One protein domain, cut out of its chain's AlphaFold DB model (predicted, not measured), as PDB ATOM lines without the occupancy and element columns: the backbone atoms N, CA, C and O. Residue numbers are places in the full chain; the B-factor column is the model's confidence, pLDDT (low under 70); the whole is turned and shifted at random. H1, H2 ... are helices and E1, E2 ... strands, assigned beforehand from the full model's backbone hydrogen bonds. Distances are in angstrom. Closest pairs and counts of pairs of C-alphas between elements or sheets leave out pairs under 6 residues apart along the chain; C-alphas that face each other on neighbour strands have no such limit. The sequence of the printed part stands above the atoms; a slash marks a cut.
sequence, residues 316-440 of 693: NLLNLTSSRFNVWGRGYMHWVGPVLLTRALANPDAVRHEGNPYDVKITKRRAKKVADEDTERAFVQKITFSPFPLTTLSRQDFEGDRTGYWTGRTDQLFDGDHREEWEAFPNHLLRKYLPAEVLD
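AT A GLANCE: This is residues 316 to 440 of the 693 residues of the protein "PIN domain-like protein" of Corynespora cassiicola Philippines (UniProt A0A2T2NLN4). A hairpin of two strands, E1 and E2, packs with E2 on the kinked helix H2; H1 is near H2 at Tyr 332, H4 meets residues 342 to 345 of H2, and H5 is near H4 but apart from H2. The long link of residues 386 to 419 runs out from the hairpin and back, its C-alphas 5 to 26 A from the mean of all C-alphas, and residues 366 to 375, of which 371 to 375 belong to H3, stick out from the body. The printed part has 125 residues, in the order H1 H2 H3 E1 E2 H4 H5; the class is mixed, helices and strands, with 57 residues in named elements, under half. It is only just compact, close to loose: the radius of gyration of the C-alphas is 16.3 A and the spans are 45 by 39 by 24 A.

IN THESE COORDINATES: H1, residues 316 to 325, begins with C-alpha 316 at (-7.135, 21.998, 19.352). H2, residues 329 to 345, is 22.9 A long, with a kink of 42 degrees near residue 336. H3 is residues 371 to 376, E1 residues 380 to 385 and E2 residues 420 to 426, 15.5 A long. H4, residues 427 to 433, and H5, residues 436 to 439, follow; C-alpha 439 is at (-13.959, -11.281, 24.976).

HOW THE PARTS SIT: E1 and E2 are antiparallel, with N 383 and O 422 3.0 A apart. The closest C-alphas of H2 and E2, those of His 334 and Glu 420, are 6.1 A apart. H2 and H4 only just touch, with 3 pairs of C-alphas within 8 A, the closest Leu 345 and Tyr 433 at 6.0 A; H2 does so with residues 342 to 345 alone. H1 and H2 are close but not clearly touching, Leu 318 to Tyr 332 at 7.0 A between C-alphas. H3 and H2 are apart. In H1 and H4 every O i to N i+4 pair is within hydrogen-bond range, in H2 10 of 13, in H3 0 of 2, with 1 of 3 O i to N i+3 pairs; H5 is too short for an i+4 pair.

THE WHOLE: The C-alphas farthest apart, of Ala 371 and Asp 401, are 49.5 A apart. The printed part has no cut. The links H2 to H3 and E1 to E2 are long; in the first, residues 361 to 362 pair antiparallel with residues 383 to 384 of E1. Residues 348 to 354 and 365 to 376 have pLDDT under 70.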
ATOM      1  N   ASN A 316      -8.411  21.378  19.704       97.50
ATOM      2  CA  ASN A 316      -7.135  21.998  19.352       97.50
ATOM      3  C   ASN A 316      -6.101  20.975  18.869       97.50
ATOM      4  O   ASN A 316      -5.312  21.295  17.977       97.50
ATOM      5  N   LEU A 317      -6.140  19.733  19.369       97.44
ATOM      6  CA  LEU A 317      -5.346  18.642  18.811       97.44
ATOM      7  C   LEU A 317      -5.740  18.385  17.349       97.44
ATOM      8  O   LEU A 317      -4.851  18.329  16.509       97.44
ATOM      9  N   LEU A 318      -7.037  18.314  17.026       95.56
ATOM     10  CA  LEU A 318      -7.543  18.150  15.657       95.56
ATOM     11  C   LEU A 318      -7.127  19.327  14.769       95.56
ATOM     12  O   LEU A 318      -6.666  19.116  13.649       95.56
ATOM     13  N   ASN A 319      -7.238  20.564  15.258       94.19
ATOM     14  CA  ASN A 319      -6.797  21.754  14.525       94.19
ATOM     15  C   ASN A 319      -5.289  21.695  14.209       94.19
ATOM     16  O   ASN A 319      -4.878  21.988  13.081       94.19
ATOM     17  N   LEU A 320      -4.463  21.267  15.172       94.56
ATOM     18  CA  LEU A 320      -3.022  21.077  14.994       94.56
ATOM     19  C   LEU A 320      -2.730  19.940  14.010       94.56
ATOM     20  O   LEU A 320      -2.012  20.156  13.038       94.56
ATOM     21  N   THR A 321      -3.288  18.744  14.206       93.75
ATOM     22  CA  THR A 321      -3.008  17.584  13.346       93.75
ATOM     23  C   THR A 321      -3.494  17.812  11.915       93.75
ATOM     24  O   THR A 321      -2.808  17.422  10.969       93.75
ATOM     25  N   SER A 322      -4.617  18.513  11.732       90.69
ATOM     26  CA  SER A 322      -5.130  18.877  10.408       90.69
ATOM     27  C   SER A 322      -4.165  19.831   9.699       90.69
ATOM     28  O   SER A 322      -3.676  19.517   8.616       90.69
ATOM     29  N   SER A 323      -3.831  20.959  10.338       88.88
ATOM     30  CA  SER A 323      -3.047  22.047   9.726       88.88
ATOM     31  C   SER A 323      -1.534  21.809   9.660       88.88
ATOM     32  O   SER A 323      -0.861  22.435   8.845       88.88
ATOM     33  N   ARG A 324      -0.982  20.937  10.514       88.12
ATOM     34  CA  ARG A 324       0.467  20.671  10.618       88.12
ATOM     35  C   ARG A 324       0.873  19.304  10.102       88.12
ATOM     36  O   ARG A 324       1.991  19.138   9.619       88.12
ATOM     37  N   PHE A 325      -0.009  18.316  10.229       88.44
ATOM     38  CA  PHE A 325       0.314  16.926   9.921       88.44
ATOM     39  C   PHE A 325      -0.508  16.345   8.768       88.44
ATOM     40  O   PHE A 325      -0.168  15.248   8.331       88.44
ATOM     41  N   ASN A 326      -1.532  17.029   8.242       87.69
ATOM     42  CA  ASN A 326      -2.476  16.448   7.276       87.69
ATOM     43  C   ASN A 326      -3.131  15.171   7.858       87.69
ATOM     44  O   ASN A 326      -3.092  14.095   7.261       87.69
ATOM     45  N   VAL A 327      -3.629  15.270   9.097       90.38
ATOM     46  CA  VAL A 327      -4.289  14.192   9.852       90.38
ATOM     47  C   VAL A 327      -5.570  14.752  10.478       90.38
ATOM     48  O   VAL A 327      -5.521  15.495  11.459       90.38
ATOM     49  N   TRP A 328      -6.710  14.405   9.887       91.81
ATOM     50  CA  TRP A 328      -8.055  14.905  10.198       91.81
ATOM     51  C   TRP A 328      -9.086  13.772  10.087       91.81
ATOM     52  O   TRP A 328      -8.753  12.694   9.592       91.81
ATOM     53  N   GLY A 329     -10.334  14.003  10.511       92.25
ATOM     54  CA  GLY A 329     -11.456  13.078  10.279       92.25
ATOM     55  C   GLY A 329     -11.163  11.643  10.717       92.25
ATOM     56  O   GLY A 329     -10.661  11.414  11.819       92.25
ATOM     57  N   ARG A 330     -11.390  10.672   9.824       92.56
ATOM     58  CA  ARG A 330     -11.004   9.266  10.046       92.56
ATOM     59  C   ARG A 330      -9.510   9.080  10.340       92.56
ATOM     60  O   ARG A 330      -9.146   8.274  11.183       92.56
ATOM     61  N   GLY A 331      -8.632   9.862   9.715       93.25
ATOM     62  CA  GLY A 331      -7.196   9.839  10.015       93.25
ATOM     63  C   GLY A 331      -6.865  10.284  11.446       93.25
ATOM     64  O   GLY A 331      -5.905   9.787  12.029       93.25
ATOM     65  N   TYR A 332      -7.660  11.183  12.035       95.38
ATOM     66  CA  TYR A 332      -7.557  11.544  13.451       95.38
ATOM     67  C   TYR A 332      -8.107  10.426  14.344       95.38
ATOM     68  O   TYR A 332      -7.405   9.966  15.248       95.38
ATOM     69  N   MET A 333      -9.323   9.947  14.056       95.88
ATOM     70  CA  MET A 333      -9.983   8.888  14.832       95.88
ATOM     71  C   MET A 333      -9.142   7.609  14.894       95.88
ATOM     72  O   MET A 333      -9.008   7.030  15.970       95.88
ATOM     73  N   HIS A 334      -8.453   7.253  13.811       96.31
ATOM     74  CA  HIS A 334      -7.610   6.063  13.761       96.31
ATOM     75  C   HIS A 334      -6.437   6.090  14.746       96.31
ATOM     76  O   HIS A 334      -6.057   5.058  15.295       96.31
ATOM     77  N   TRP A 335      -5.860   7.268  15.000       96.56
ATOM     78  CA  TRP A 335      -4.704   7.421  15.889       96.56
ATOM     79  C   TRP A 335      -5.064   7.897  17.300       96.56
ATOM     80  O   TRP A 335      -4.311   7.622  18.234       96.56
ATOM     81  N   VAL A 336      -6.182   8.606  17.474       97.88
ATOM     82  CA  VAL A 336      -6.603   9.176  18.768       97.88
ATOM     83  C   VAL A 336      -7.735   8.365  19.408       97.88
ATOM     84  O   VAL A 336      -7.734   8.190  20.622       97.88
ATOM     85  N   GLY A 337      -8.636   7.760  18.632       97.25
ATOM     86  CA  GLY A 337      -9.702   6.879  19.128       97.25
ATOM     87  C   GLY A 337      -9.207   5.731  20.022       97.25
ATOM     88  O   GLY A 337      -9.751   5.558  21.113       97.25
ATOM     89  N   PRO A 338      -8.144   4.982  19.652       97.62
ATOM     90  CA  PRO A 338      -7.568   3.948  20.517       97.62
ATOM     91  C   PRO A 338      -6.983   4.511  21.819       97.62
ATOM     92  O   PRO A 338      -7.071   3.869  22.862       97.62
ATOM     93  N   VAL A 339      -6.450   5.738  21.790       97.56
ATOM     94  CA  VAL A 339      -5.973   6.446  22.988       97.56
ATOM     95  C   VAL A 339      -7.139   6.821  23.903       97.56
ATOM     96  O   VAL A 339      -7.045   6.626  25.114       97.56
ATOM     97  N   LEU A 340      -8.240   7.328  23.344       96.56
ATOM     98  CA  LEU A 340      -9.450   7.654  24.101       96.56
ATOM     99  C   LEU A 340     -10.066   6.390  24.719       96.56
ATOM    100  O   LEU A 340     -10.364   6.396  25.910       96.56
ATOM    101  N   LEU A 341     -10.151   5.282  23.967       95.62
ATOM    102  CA  LEU A 341     -10.606   3.983  24.477       95.62
ATOM    103  C   LEU A 341      -9.726   3.488  25.633       95.62
ATOM    104  O   LEU A 341     -10.248   3.138  26.690       95.62
ATOM    105  N   THR A 342      -8.397   3.501  25.475       95.12
ATOM    106  CA  THR A 342      -7.471   3.120  26.554       95.12
ATOM    107  C   THR A 342      -7.658   3.993  27.790       95.12
ATOM    108  O   THR A 342      -7.710   3.470  28.900       95.12
ATOM    109  N   ARG A 343      -7.804   5.311  27.619       92.62
ATOM    110  CA  ARG A 343      -8.008   6.242  28.732       92.62
ATOM    111  C   ARG A 343      -9.361   6.073  29.422       92.62
ATOM    112  O   ARG A 343      -9.414   6.236  30.634       92.62
ATOM    113  N   ALA A 344     -10.420   5.754  28.681       90.94
ATOM    114  CA  ALA A 344     -11.748   5.512  29.233       90.94
ATOM    115  C   ALA A 344     -11.790   4.204  30.039       90.94
ATOM    116  O   ALA A 344     -12.241   4.209  31.179       90.94
ATOM    117  N   LEU A 345     -11.230   3.114  29.494       88.94
ATOM    118  CA  LEU A 345     -11.111   1.836  30.206       88.94
ATOM    119  C   LEU A 345     -10.187   1.941  31.432       88.94
ATOM    120  O   LEU A 345     -10.489   1.380  32.475       88.94
ATOM    121  N   ALA A 346      -9.067   2.665  31.335       85.88
ATOM    122  CA  ALA A 346      -8.087   2.789  32.419       85.88
ATOM    123  C   ALA A 346      -8.395   3.899  33.448       85.88
ATOM    124  O   ALA A 346      -7.550   4.161  34.311       85.88
ATOM    125  N   ASN A 347      -9.549   4.569  33.360       76.62
ATOM    126  CA  ASN A 347      -9.952   5.618  34.297       76.62
ATOM    127  C   ASN A 347     -10.394   5.005  35.647       76.62
ATOM    128  O   ASN A 347     -11.366   4.249  35.657       76.62
ATOM    129  N   PRO A 348      -9.746   5.325  36.787       63.50
ATOM    130  CA  PRO A 348     -10.163   4.821  38.100       63.50
ATOM    131  C   PRO A 348     -11.577   5.258  38.502       63.50
ATOM    132  O   PRO A 348     -12.281   4.500  39.162       63.50
ATOM    133  N   ASP A 349     -11.986   6.455  38.071       59.66
ATOM    134  CA  ASP A 349     -13.256   7.087  38.443       59.66
ATOM    135  C   ASP A 349     -14.397   6.754  37.463       59.66
ATOM    136  O   ASP A 349     -15.524   7.229  37.617       59.66
ATOM    137  N   ALA A 350     -14.132   5.938  36.436       58.31
ATOM    138  CA  ALA A 350     -15.191   5.421  35.581       58.31
ATOM    139  C   ALA A 350     -16.049   4.431  36.378       58.31
ATOM    140  O   ALA A 350     -15.580   3.371  36.800       58.31
ATOM    141  N   VAL A 351     -17.338   4.758  36.534       55.06
ATOM    142  CA  VAL A 351     -18.365   3.786  36.934       55.06
ATOM    143  C   VAL A 351     -18.184   2.550  36.060       55.06
ATOM    144  O   VAL A 351     -18.208   2.678  34.836       55.06
ATOM    145  N   ARG A 352     -17.988   1.370  36.672       55.72
ATOM    146  CA  ARG A 352     -17.820   0.103  35.940       55.72
ATOM    147  C   ARG A 352     -18.943  -0.025  34.917       55.72
ATOM    148  O   ARG A 352     -20.093  -0.231  35.294       55.72
ATOM    149  N   HIS A 353     -18.605   0.136  33.643       56.94
ATOM    150  CA  HIS A 353     -19.601   0.199  32.591       56.94
ATOM    151  C   HIS A 353     -20.213  -1.187  32.384       56.94
ATOM    152  O   HIS A 353     -19.601  -2.059  31.771       56.94
ATOM    153  N   GLU A 354     -21.416  -1.397  32.918       58.94
ATOM    154  CA  GLU A 354     -22.159  -2.635  32.708       58.94
ATOM    155  C   GLU A 354     -22.449  -2.813  31.208       58.94
ATOM    156  O   GLU A 354     -23.019  -1.939  30.551       58.94
ATOM    157  N   GLY A 355     -22.009  -3.938  30.644       74.75
ATOM    158  CA  GLY A 355     -22.068  -4.182  29.205       74.75
ATOM    159  C   GLY A 355     -20.870  -3.606  28.440       74.75
ATOM    160  O   GLY A 355     -19.719  -3.844  28.788       74.75
ATOM    161  N   ASN A 356     -21.133  -2.942  27.312       84.44
ATOM    162  CA  ASN A 356     -20.113  -2.606  26.312       84.44
ATOM    163  C   ASN A 356     -20.432  -1.256  25.632       84.44
ATOM    164  O   ASN A 356     -20.887  -1.244  24.486       84.44
ATOM    165  N   PRO A 357     -20.249  -0.112  26.321       83.00
ATOM    166  CA  PRO A 357     -20.736   1.197  25.859       83.00
ATOM    167  C   PRO A 357     -20.058   1.693  24.574       83.00
ATOM    168  O   PRO A 357     -20.649   2.453  23.815       83.00
ATOM    169  N   TYR A 358     -18.829   1.241  24.307       89.62
ATOM    170  CA  TYR A 358     -18.060   1.592  23.105       89.62
ATOM    171  C   TYR A 358     -18.268   0.576  21.964       89.62
ATOM    172  O   TYR A 358     -17.658   0.692  20.900       89.62
ATOM    173  N   ASP A 359     -19.116  -0.437  22.195       90.81
ATOM    174  CA  ASP A 359     -19.419  -1.559  21.303       90.81
ATOM    175  C   ASP A 359     -18.156  -2.180  20.674       90.81
ATOM    176  O   ASP A 359     -18.023  -2.311  19.449       90.81
ATOM    177  N   VAL A 360     -17.206  -2.512  21.559       93.12
ATOM    178  CA  VAL A 360     -15.929  -3.166  21.255       93.12
ATOM    179  C   VAL A 360     -16.182  -4.604  20.807       93.12
ATOM    180  O   VAL A 360     -16.950  -5.327  21.438       93.12
ATOM    181  N   LYS A 361     -15.525  -5.041  19.730       92.75
ATOM    182  CA  LYS A 361     -15.696  -6.367  19.119       92.75
ATOM    183  C   LYS A 361     -14.350  -7.004  18.789       92.75
ATOM    184  O   LYS A 361     -13.593  -6.512  17.944       92.75
ATOM    185  N   ILE A 362     -14.074  -8.138  19.432       90.44
ATOM    186  CA  ILE A 362     -12.854  -8.921  19.220       90.44
ATOM    187  C   ILE A 362     -12.839  -9.509  17.805       90.44
ATOM    188  O   ILE A 362     -13.739 -10.240  17.391       90.44
ATOM    189  N   THR A 363     -11.799  -9.180  17.038       85.50
ATOM    190  CA  THR A 363     -11.694  -9.522  15.615       85.50
ATOM    191  C   THR A 363     -10.624 -10.588  15.390       85.50
ATOM    192  O   THR A 363      -9.452 -10.407  15.720       85.50
ATOM    193  N   LYS A 364     -11.009 -11.721  14.787       73.44
ATOM    194  CA  LYS A 364     -10.094 -12.845  14.520       73.44
ATOM    195  C   LYS A 364      -9.060 -12.473  13.443       73.44
ATOM    196  O   LYS A 364      -9.360 -12.510  12.249       73.44
ATOM    197  N   ARG A 365      -7.829 -12.141  13.858       62.50
ATOM    198  CA  ARG A 365      -6.661 -11.999  12.962       62.50
ATOM    199  C   ARG A 365      -6.425 -13.320  12.207       62.50
ATOM    200  O   ARG A 365      -6.538 -14.402  12.778       62.50
ATOM    201  N   ARG A 366      -6.077 -13.246  10.915       57.31
ATOM    202  CA  ARG A 366      -5.651 -14.429  10.142       57.31
ATOM    203  C   ARG A 366      -4.254 -14.849  10.599       57.31
ATOM    204  O   ARG A 366      -3.344 -14.027  10.580       57.31
ATOM    205  N   ALA A 367      -4.080 -16.120  10.962       50.25
ATOM    206  CA  ALA A 367      -2.791 -16.644  11.405       50.25
ATOM    207  C   ALA A 367      -1.731 -16.542  10.292       50.25
ATOM    208  O   ALA A 367      -1.871 -17.135   9.221       50.25
ATOM    209  N   LYS A 368      -0.652 -15.805  10.568       52.72
ATOM    210  CA  LYS A 368       0.512 -15.644   9.689       52.72
ATOM    211  C   LYS A 368       1.711 -16.303  10.379       52.72
ATOM    212  O   LYS A 368       1.980 -15.995  11.539       52.72
ATOM    213  N   LYS A 369       2.407 -17.229   9.709       43.28
ATOM    214  CA  LYS A 369       3.567 -17.937  10.288       43.28
ATOM    215  C   LYS A 369       4.808 -17.035  10.314       43.28
ATOM    216  O   LYS A 369       5.547 -16.994   9.331       43.28
ATOM    217  N   VAL A 370       5.037 -16.346  11.431       51.53
ATOM    218  CA  VAL A 370       6.276 -15.618  11.754       51.53
ATOM    219  C   VAL A 370       6.475 -15.699  13.268       51.53
ATOM    220  O   VAL A 370       5.651 -15.165  13.999       51.53
ATOM    221  N   ALA A 371       7.547 -16.349  13.730       50.91
ATOM    222  CA  ALA A 371       7.730 -16.663  15.152       50.91
ATOM    223  C   ALA A 371       7.901 -15.422  16.056       50.91
ATOM    224  O   ALA A 371       7.406 -15.424  17.175       50.91
ATOM    225  N   ASP A 372       8.525 -14.345  15.564       47.84
ATOM    226  CA  ASP A 372       8.628 -13.076  16.312       47.84
ATOM    227  C   ASP A 372       7.264 -12.394  16.520       47.84
ATOM    228  O   ASP A 372       7.051 -11.734  17.535       47.84
ATOM    229  N   GLU A 373       6.309 -12.576  15.595       53.78
ATOM    230  CA  GLU A 373       4.951 -12.044  15.776       53.78
ATOM    231  C   GLU A 373       4.210 -12.791  16.911       53.78
ATOM    232  O   GLU A 373       3.275 -12.240  17.485       53.78
ATOM    233  N   ASP A 374       4.601 -14.026  17.255       58.03
ATOM    234  CA  ASP A 374       3.889 -14.860  18.235       58.03
ATOM    235  C   ASP A 374       4.098 -14.421  19.696       58.03
ATOM    236  O   ASP A 374       3.168 -14.543  20.495       58.03
ATOM    237  N   THR A 375       5.241 -13.815  20.037       66.31
ATOM    238  CA  THR A 375       5.476 -13.248  21.380       66.31
ATOM    239  C   THR A 375       4.625 -11.996  21.621       66.31
ATOM    240  O   THR A 375       4.009 -11.858  22.674       66.31
ATOM    241  N   GLU A 376       4.528 -11.093  20.638       68.12
ATOM    242  CA  GLU A 376       3.706  -9.877  20.750       68.12
ATOM    243  C   GLU A 376       2.204 -10.209  20.832       68.12
ATOM    244  O   GLU A 376       1.481  -9.634  21.649       68.12
ATOM    245  N   ARG A 377       1.739 -11.190  20.040       71.56
ATOM    246  CA  ARG A 377       0.337 -11.661  20.010       71.56
ATOM    247  C   ARG A 377      -0.201 -12.122  21.370       71.56
ATOM    248  O   ARG A 377      -1.416 -12.143  21.543       71.56
ATOM    249  N   ALA A 378       0.654 -12.471  22.333       84.81
ATOM    250  CA  ALA A 378       0.218 -12.812  23.689       84.81
ATOM    251  C   ALA A 378      -0.363 -11.606  24.460       84.81
ATOM    252  O   ALA A 378      -1.252 -11.784  25.296       84.81
ATOM    253  N   PHE A 379       0.085 -10.384  24.143       91.31
ATOM    254  CA  PHE A 379      -0.215  -9.152  24.889       91.31
ATOM    255  C   PHE A 379      -1.152  -8.183  24.152       91.31
ATOM    256  O   PHE A 379      -1.654  -7.240  24.765       91.31
ATOM    257  N   VAL A 380      -1.413  -8.403  22.856       92.50
ATOM    258  CA  VAL A 380      -2.286  -7.535  22.048       92.50
ATOM    259  C   VAL A 380      -3.337  -8.297  21.243       92.50
ATOM    260  O   VAL A 380      -3.070  -9.354  20.671       92.50
ATOM    261  N   GLN A 381      -4.522  -7.703  21.118       90.81
ATOM    262  CA  GLN A 381      -5.652  -8.229  20.355       90.81
ATOM    263  C   GLN A 381      -6.126  -7.207  19.313       90.81
ATOM    264  O   GLN A 381      -6.113  -5.997  19.543       90.81
ATOM    265  N   LYS A 382      -6.571  -7.702  18.149       92.88
ATOM    266  CA  LYS A 382      -7.231  -6.883  17.126       92.88
ATOM    267  C   LYS A 382      -8.699  -6.663  17.491       92.88
ATOM    268  O   LYS A 382      -9.420  -7.636  17.738       92.88
ATOM    269  N   ILE A 383      -9.142  -5.411  17.479       94.25
ATOM    270  CA  ILE A 383     -10.500  -5.001  17.855       94.25
ATOM    271  C   ILE A 383     -11.133  -4.102  16.789       94.25
ATOM    272  O   ILE A 383     -10.433  -3.466  16.002       94.25
ATOM    273  N   THR A 384     -12.460  -4.013  16.811       96.06
ATOM    274  CA  THR A 384     -13.204  -2.865  16.267       96.06
ATOM    275  C   THR A 384     -14.040  -2.225  17.372       96.06
ATOM    276  O   THR A 384     -14.426  -2.925  18.304       96.06
ATOM    277  N   PHE A 385     -14.300  -0.918  17.310       95.88
ATOM    278  CA  PHE A 385     -15.097  -0.183  18.308       95.88
ATOM    279  C   PHE A 385     -15.728   1.075  17.687       95.88
ATOM    280  O   PHE A 385     -15.351   1.474  16.584       95.88
ATOM    281  N   SER A 386     -16.699   1.693  18.365       94.50
ATOM    282  CA  SER A 386     -17.214   3.018  17.987       94.50
ATOM    283  C   SER A 386     -16.405   4.117  18.692       94.50
ATOM    284  O   SER A 386     -16.299   4.072  19.919       94.50
ATOM    285  N   PRO A 387     -15.838   5.106  17.973       94.19
ATOM    286  CA  PRO A 387     -15.108   6.206  18.595       94.19
ATOM    287  C   PRO A 387     -16.038   7.266  19.207       94.19
ATOM    288  O   PRO A 387     -15.634   7.965  20.130       94.19
ATOM    289  N   PHE A 388     -17.280   7.400  18.732       92.81
ATOM    290  CA  PHE A 388     -18.145   8.535  19.087       92.81
ATOM    291  C   PHE A 388     -18.588   8.613  20.559       92.81
ATOM    292  O   PHE A 388     -18.678   9.726  21.064       92.81
ATOM    293  N   PRO A 389     -18.770   7.506  21.308       91.31
ATOM    294  CA  PRO A 389     -18.986   7.572  22.758       91.31
ATOM    295  C   PRO A 389     -17.715   7.874  23.580       91.31
ATOM    296  O   PRO A 389     -17.772   7.855  24.808       91.31
ATOM    297  N   LEU A 390     -16.563   8.090  22.929       93.00
ATOM    298  CA  LEU A 390     -15.255   8.349  23.553       93.00
ATOM    299  C   LEU A 390     -14.684   9.743  23.239       93.00
ATOM    300  O   LEU A 390     -13.780  10.189  23.944       93.00
ATOM    301  N   THR A 391     -15.162  10.397  22.177       94.81
ATOM    302  CA  THR A 391     -14.697  11.712  21.710       94.81
ATOM    303  C   THR A 391     -15.725  12.799  22.005       94.81
ATOM    304  O   THR A 391     -16.931  12.569  21.964       94.81
ATOM    305  N   THR A 392     -15.242  14.008  22.274       94.12
ATOM    306  CA  THR A 392     -16.050  15.233  22.343       94.12
ATOM    307  C   THR A 392     -16.360  15.827  20.964       94.12
ATOM    308  O   THR A 392     -17.191  16.728  20.864       94.12
ATOM    309  N   LEU A 393     -15.717  15.329  19.900       94.06
ATOM    310  CA  LEU A 393     -15.880  15.821  18.532       94.06
ATOM    311  C   LEU A 393     -17.193  15.328  17.911       94.06
ATOM    312  O   LEU A 393     -17.591  14.172  18.058       94.06
ATOM    313  N   SER A 394     -17.846  16.207  17.159       91.56
ATOM    314  CA  SER A 394     -19.183  16.016  16.598       91.56
ATOM    315  C   SER A 394     -19.184  16.073  15.065       91.56
ATOM    316  O   SER A 394     -18.177  16.397  14.437       91.56
ATOM    317  N   ARG A 395     -20.349  15.857  14.436       91.38
ATOM    318  CA  ARG A 395     -20.553  16.140  13.001       91.38
ATOM    319  C   ARG A 395     -20.122  17.564  12.609       91.38
ATOM    320  O   ARG A 395     -19.588  17.754  11.519       91.38
ATOM    321  N   GLN A 396     -20.345  18.555  13.477       90.94
ATOM    322  CA  GLN A 396     -20.086  19.969  13.173       90.94
ATOM    323  C   GLN A 396     -18.586  20.258  12.989       90.94
ATOM    324  O   GLN A 396     -18.218  21.142  12.223       90.94
ATOM    325  N   ASP A 397     -17.715  19.461  13.610       90.50
ATOM    326  CA  ASP A 397     -16.258  19.601  13.529       90.50
ATOM    327  C   ASP A 397     -15.667  19.147  12.176       90.50
ATOM    328  O   ASP A 397     -14.497  19.441  11.890       90.50
ATOM    329  N   PHE A 398     -16.473  18.466  11.342       89.25
ATOM    330  CA  PHE A 398     -16.094  17.855  10.054       89.25
ATOM    331  C   PHE A 398     -16.994  18.246   8.857       89.25
ATOM    332  O   PHE A 398     -16.766  17.759   7.747       89.25
ATOM    333  N   GLU A 399     -18.009  19.091   9.056       87.00
ATOM    334  CA  GLU A 399     -18.965  19.541   8.025       87.00
ATOM    335  C   GLU A 399     -19.061  21.085   7.971       87.00
ATOM    336  O   GLU A 399     -18.217  21.791   8.524       87.00
ATOM    337  N   GLY A 400     -20.032  21.645   7.238       85.12
ATOM    338  CA  GLY A 400     -20.161  23.097   7.038       85.12
ATOM    339  C   GLY A 400     -18.969  23.664   6.261       85.12
ATOM    340  O   GLY A 400     -18.610  23.129   5.209       85.12
ATOM    341  N   ASP A 401     -18.298  24.681   6.807       81.12
ATOM    342  CA  ASP A 401     -17.044  25.235   6.260       81.12
ATOM    343  C   ASP A 401     -15.918  24.186   6.138       81.12
ATOM    344  O   ASP A 401     -14.941  24.385   5.414       81.12
ATOM    345  N   ARG A 402     -16.053  23.046   6.831       81.06
ATOM    346  CA  ARG A 402     -15.134  21.902   6.794       81.06
ATOM    347  C   ARG A 402     -15.643  20.732   5.953       81.06
ATOM    348  O   ARG A 402     -15.106  19.636   6.072       81.06
ATOM    349  N   THR A 403     -16.653  20.920   5.101       79.44
ATOM    350  CA  THR A 403     -17.200  19.846   4.249       79.44
ATOM    351  C   THR A 403     -16.085  19.064   3.540       79.44
ATOM    352  O   THR A 403     -15.274  19.629   2.810       79.44
ATOM    353  N   GLY A 404     -16.036  17.752   3.785       80.94
ATOM    354  CA  GLY A 404     -14.999  16.844   3.288       80.94
ATOM    355  C   GLY A 404     -13.825  16.577   4.240       80.94
ATOM    356  O   GLY A 404     -13.035  15.677   3.964       80.94
ATOM    357  N   TYR A 405     -13.725  17.243   5.399       84.19
ATOM    358  CA  TYR A 405     -12.703  16.955   6.428       84.19
ATOM    359  C   TYR A 405     -12.847  15.559   7.062       84.19
ATOM    360  O   TYR A 405     -11.969  15.130   7.809       84.19
ATOM    361  N   TRP A 406     -13.931  14.832   6.782       89.50
ATOM    362  CA  TRP A 406     -14.141  13.484   7.301       89.50
ATOM    363  C   TRP A 406     -13.314  12.405   6.575       89.50
ATOM    364  O   TRP A 406     -12.678  11.579   7.237       89.50
ATOM    365  N   THR A 407     -13.273  12.433   5.234       86.44
ATOM    366  CA  THR A 407     -12.557  11.448   4.382       86.44
ATOM    367  C   THR A 407     -11.642  12.081   3.321       86.44
ATOM    368  O   THR A 407     -11.158  11.402   2.417       86.44
ATOM    369  N   GLY A 408     -11.442  13.401   3.375       82.88
ATOM    370  CA  GLY A 408     -10.742  14.161   2.335       82.88
ATOM    371  C   GLY A 408     -11.564  14.399   1.061       82.88
ATOM    372  O   GLY A 408     -11.009  14.897   0.081       82.88
ATOM    373  N   ARG A 409     -12.863  14.053   1.036       84.25
ATOM    374  CA  ARG A 409     -13.731  14.193  -0.146       84.25
ATOM    375  C   ARG A 409     -15.062  14.866   0.185       84.25
ATOM    376  O   ARG A 409     -15.731  14.485   1.137       84.25
ATOM    377  N   THR A 410     -15.469  15.846  -0.619       83.56
ATOM    378  CA  THR A 410     -16.684  16.651  -0.384       83.56
ATOM    379  C   THR A 410     -17.996  15.922  -0.689       83.56
ATOM    380  O   THR A 410     -19.042  16.354  -0.218       83.56
ATOM    381  N   ASP A 411     -17.959  14.811  -1.432       85.19
ATOM    382  CA  ASP A 411     -19.101  13.919  -1.682       85.19
ATOM    383  C   ASP A 411     -19.395  12.966  -0.507       85.19
ATOM    384  O   ASP A 411     -20.425  12.291  -0.497       85.19
ATOM    385  N   GLN A 412     -18.504  12.901   0.490       85.31
ATOM    386  CA  GLN A 412     -18.577  11.965   1.611       85.31
ATOM    387  C   GLN A 412     -18.747  12.713   2.936       85.31
ATOM    388  O   GLN A 412     -17.791  13.184   3.553       85.31
ATOM    389  N   LEU A 413     -20.008  12.805   3.362       87.75
ATOM    390  CA  LEU A 413     -20.435  13.421   4.620       87.75
ATOM    391  C   LEU A 413     -19.991  12.613   5.855       87.75
ATOM    392  O   LEU A 413     -19.488  11.492   5.745       87.75
ATOM    393  N   PHE A 414     -20.195  13.180   7.047       90.56
ATOM    394  CA  PHE A 414     -19.838  12.549   8.316       90.56
ATOM    395  C   PHE A 414     -20.626  11.249   8.552       90.56
ATOM    396  O   PHE A 414     -21.862  11.240   8.585       90.56
ATOM    397  N   ASP A 415     -19.878  10.167   8.762       90.81
ATOM    398  CA  ASP A 415     -20.350   8.801   9.002       90.81
ATOM    399  C   ASP A 415     -20.487   8.552  10.512       90.81
ATOM    400  O   ASP A 415     -19.523   8.172  11.175       90.81
ATOM    401  N   GLY A 416     -21.681   8.791  11.059       88.88
ATOM    402  CA  GLY A 416     -21.968   8.603  12.489       88.88
ATOM    403  C   GLY A 416     -22.014   7.138  12.948       88.88
ATOM    404  O   GLY A 416     -21.919   6.878  14.144       88.88
ATOM    405  N   ASP A 417     -22.103   6.187  12.014       91.38
ATOM    406  CA  ASP A 417     -22.025   4.743  12.279       91.38
ATOM    407  C   ASP A 417     -20.588   4.198  12.134       91.38
ATOM    408  O   ASP A 417     -20.353   2.987  12.255       91.38
ATOM    409  N   HIS A 418     -19.616   5.084  11.879       92.81
ATOM    410  CA  HIS A 418     -18.217   4.728  11.684       92.81
ATOM    411  C   HIS A 418     -17.635   3.942  12.864       92.81
ATOM    412  O   HIS A 418     -17.917   4.189  14.038       92.81
ATOM    413  N   ARG A 419     -16.758   2.994  12.526       94.69
ATOM    414  CA  ARG A 419     -16.042   2.146  13.473       94.69
ATOM    415  C   ARG A 419     -14.573   2.116  13.145       94.69
ATOM    416  O   ARG A 419     -14.196   1.845  12.003       94.69
ATOM    417  N   GLU A 420     -13.776   2.318  14.179       95.44
ATOM    418  CA  GLU A 420     -12.339   2.162  14.096       95.44
ATOM    419  C   GLU A 420     -11.952   0.690  14.179       95.44
ATOM    420  O   GLU A 420     -12.553  -0.091  14.921       95.44
ATOM    421  N   GLU A 421     -10.929   0.316  13.413       95.12
ATOM    422  CA  GLU A 421     -10.298  -1.001  13.456       95.12
ATOM    423  C   GLU A 421      -8.857  -0.832  13.940       95.12
ATOM    424  O   GLU A 421      -8.025  -0.251  13.243       95.12
ATOM    425  N   TRP A 422      -8.544  -1.373  15.120       94.56
ATOM    426  CA  TRP A 422      -7.202  -1.283  15.689       94.56
ATOM    427  C   TRP A 422      -6.533  -2.655  15.768       94.56
ATOM    428  O   TRP A 422      -7.076  -3.611  16.320       94.56
ATOM    429  N   GLU A 423      -5.335  -2.755  15.190       90.06
ATOM    430  CA  GLU A 423      -4.599  -4.010  14.989       90.06
ATOM    431  C   GLU A 423      -4.004  -4.607  16.279       90.06
ATOM    432  O   GLU A 423      -3.842  -5.827  16.347       90.06
ATOM    433  N   ALA A 424      -3.668  -3.776  17.275       90.25
ATOM    434  CA  ALA A 424      -2.927  -4.180  18.475       90.25
ATOM    435  C   ALA A 424      -3.347  -3.363  19.716       90.25
ATOM    436  O   ALA A 424      -2.740  -2.343  20.040       90.25
ATOM    437  N   PHE A 425      -4.408  -3.798  20.400       94.62
ATOM    438  CA  PHE A 425      -4.905  -3.194  21.644       94.62
ATOM    439  C   PHE A 425      -4.543  -4.067  22.869       94.62
ATOM    440  O   PHE A 425      -4.592  -5.290  22.727       94.62
ATOM    441  N   PRO A 426      -4.195  -3.507  24.050       94.25
ATOM    442  CA  PRO A 426      -3.763  -4.291  25.218       94.25
ATOM    443  C   PRO A 426      -4.740  -5.366  25.711       94.25
ATOM    444  O   PRO A 426      -5.902  -5.083  26.010       94.25
ATOM    445  N   ASN A 427      -4.230  -6.582  25.918       91.44
ATOM    446  CA  ASN A 427      -5.021  -7.709  26.413       91.44
ATOM    447  C   ASN A 427      -5.446  -7.542  27.879       91.44
ATOM    448  O   ASN A 427      -6.608  -7.810  28.190       91.44
ATOM    449  N   HIS A 428      -4.567  -7.069  28.774       90.81
ATOM    450  CA  HIS A 428      -4.943  -6.826  30.174       90.81
ATOM    451  C   HIS A 428      -6.084  -5.812  30.335       90.81
ATOM    452  O   HIS A 428      -6.955  -6.025  31.172       90.81
ATOM    453  N   LEU A 429      -6.134  -4.743  29.529       91.31
ATOM    454  CA  LEU A 429      -7.209  -3.745  29.623       91.31
ATOM    455  C   LEU A 429      -8.556  -4.326  29.199       91.31
ATOM    456  O   LEU A 429      -9.534  -4.193  29.929       91.31
ATOM    457  N   LEU A 430      -8.597  -5.017  28.056       90.38
ATOM    458  CA  LEU A 430      -9.813  -5.683  27.582       90.38
ATOM    459  C   LEU A 430     -10.312  -6.685  28.636       90.38
ATOM    460  O   LEU A 430     -11.483  -6.661  28.993       90.38
ATOM    461  N   ARG A 431      -9.411  -7.500  29.203       88.81
ATOM    462  CA  ARG A 431      -9.730  -8.492  30.246       88.81
ATOM    463  C   ARG A 431     -10.125  -7.897  31.601       88.81
ATOM    464  O   ARG A 431     -10.849  -8.553  32.339       88.81
ATOM    465  N   LYS A 432      -9.637  -6.703  31.957       86.62
ATOM    466  CA  LYS A 432      -9.928  -6.046  33.245       86.62
ATOM    467  C   LYS A 432     -11.216  -5.217  33.218       86.62
ATOM    468  O   LYS A 432     -11.825  -5.040  34.271       86.62
ATOM    469  N   TYR A 433     -11.618  -4.716  32.046       85.06
ATOM    470  CA  TYR A 433     -12.661  -3.690  31.926       85.06
ATOM    471  C   TYR A 433     -13.814  -4.010  30.956       85.06
ATOM    472  O   TYR A 433     -14.772  -3.241  30.927       85.06
ATOM    473  N   LEU A 434     -13.775  -5.112  30.193       84.94
ATOM    474  CA  LEU A 434     -14.912  -5.574  29.377       84.94
ATOM    475  C   LEU A 434     -15.500  -6.900  29.907       84.94
ATOM    476  O   LEU A 434     -14.749  -7.725  30.430       84.94
ATOM    477  N   PRO A 435     -16.816  -7.147  29.740       84.25
ATOM    478  CA  PRO A 435     -17.445  -8.418  30.101       84.25
ATOM    479  C   PRO A 435     -16.905  -9.613  29.305       84.25
ATOM    480  O   PRO A 435     -16.501  -9.481  28.144       84.25
ATOM    481  N   ALA A 436     -16.959 -10.805  29.904       83.00
ATOM    482  CA  ALA A 436     -16.454 -12.041  29.301       83.00
ATOM    483  C   ALA A 436     -17.143 -12.378  27.965       83.00
ATOM    484  O   ALA A 436     -16.502 -12.869  27.042       83.00
ATOM    485  N   GLU A 437     -18.419 -12.025  27.823       83.31
ATOM    486  CA  GLU A 437     -19.250 -12.226  26.631       83.31
ATOM    487  C   GLU A 437     -18.755 -11.420  25.415       83.31
ATOM    488  O   GLU A 437     -19.044 -11.772  24.269       83.31
ATOM    489  N   VAL A 438     -18.009 -10.335  25.655       83.94
ATOM    490  CA  VAL A 438     -17.360  -9.523  24.613       83.94
ATOM    491  C   VAL A 438     -16.032 -10.148  24.186       83.94
ATOM    492  O   VAL A 438     -15.681 -10.104  23.006       83.94
ATOM    493  N   LEU A 439     -15.299 -10.718  25.148       83.75
ATOM    494  CA  LEU A 439     -13.959 -11.281  24.976       83.75
ATOM    495  C   LEU A 439     -13.999 -12.649  24.286       83.75
ATOM    496  O   LEU A 439     -13.292 -12.864  23.299       83.75
ATOM    497  N   ASP A 440     -14.881 -13.522  24.768       81.38
ATOM    498  CA  ASP A 440     -15.130 -14.876  24.282       81.38
ATOM    499  C   ASP A 440     -16.559 -14.974  23.703       81.38
ATOM    500  O   ASP A 440     -17.432 -15.636  24.275       81.38
TER     501      ASP A 440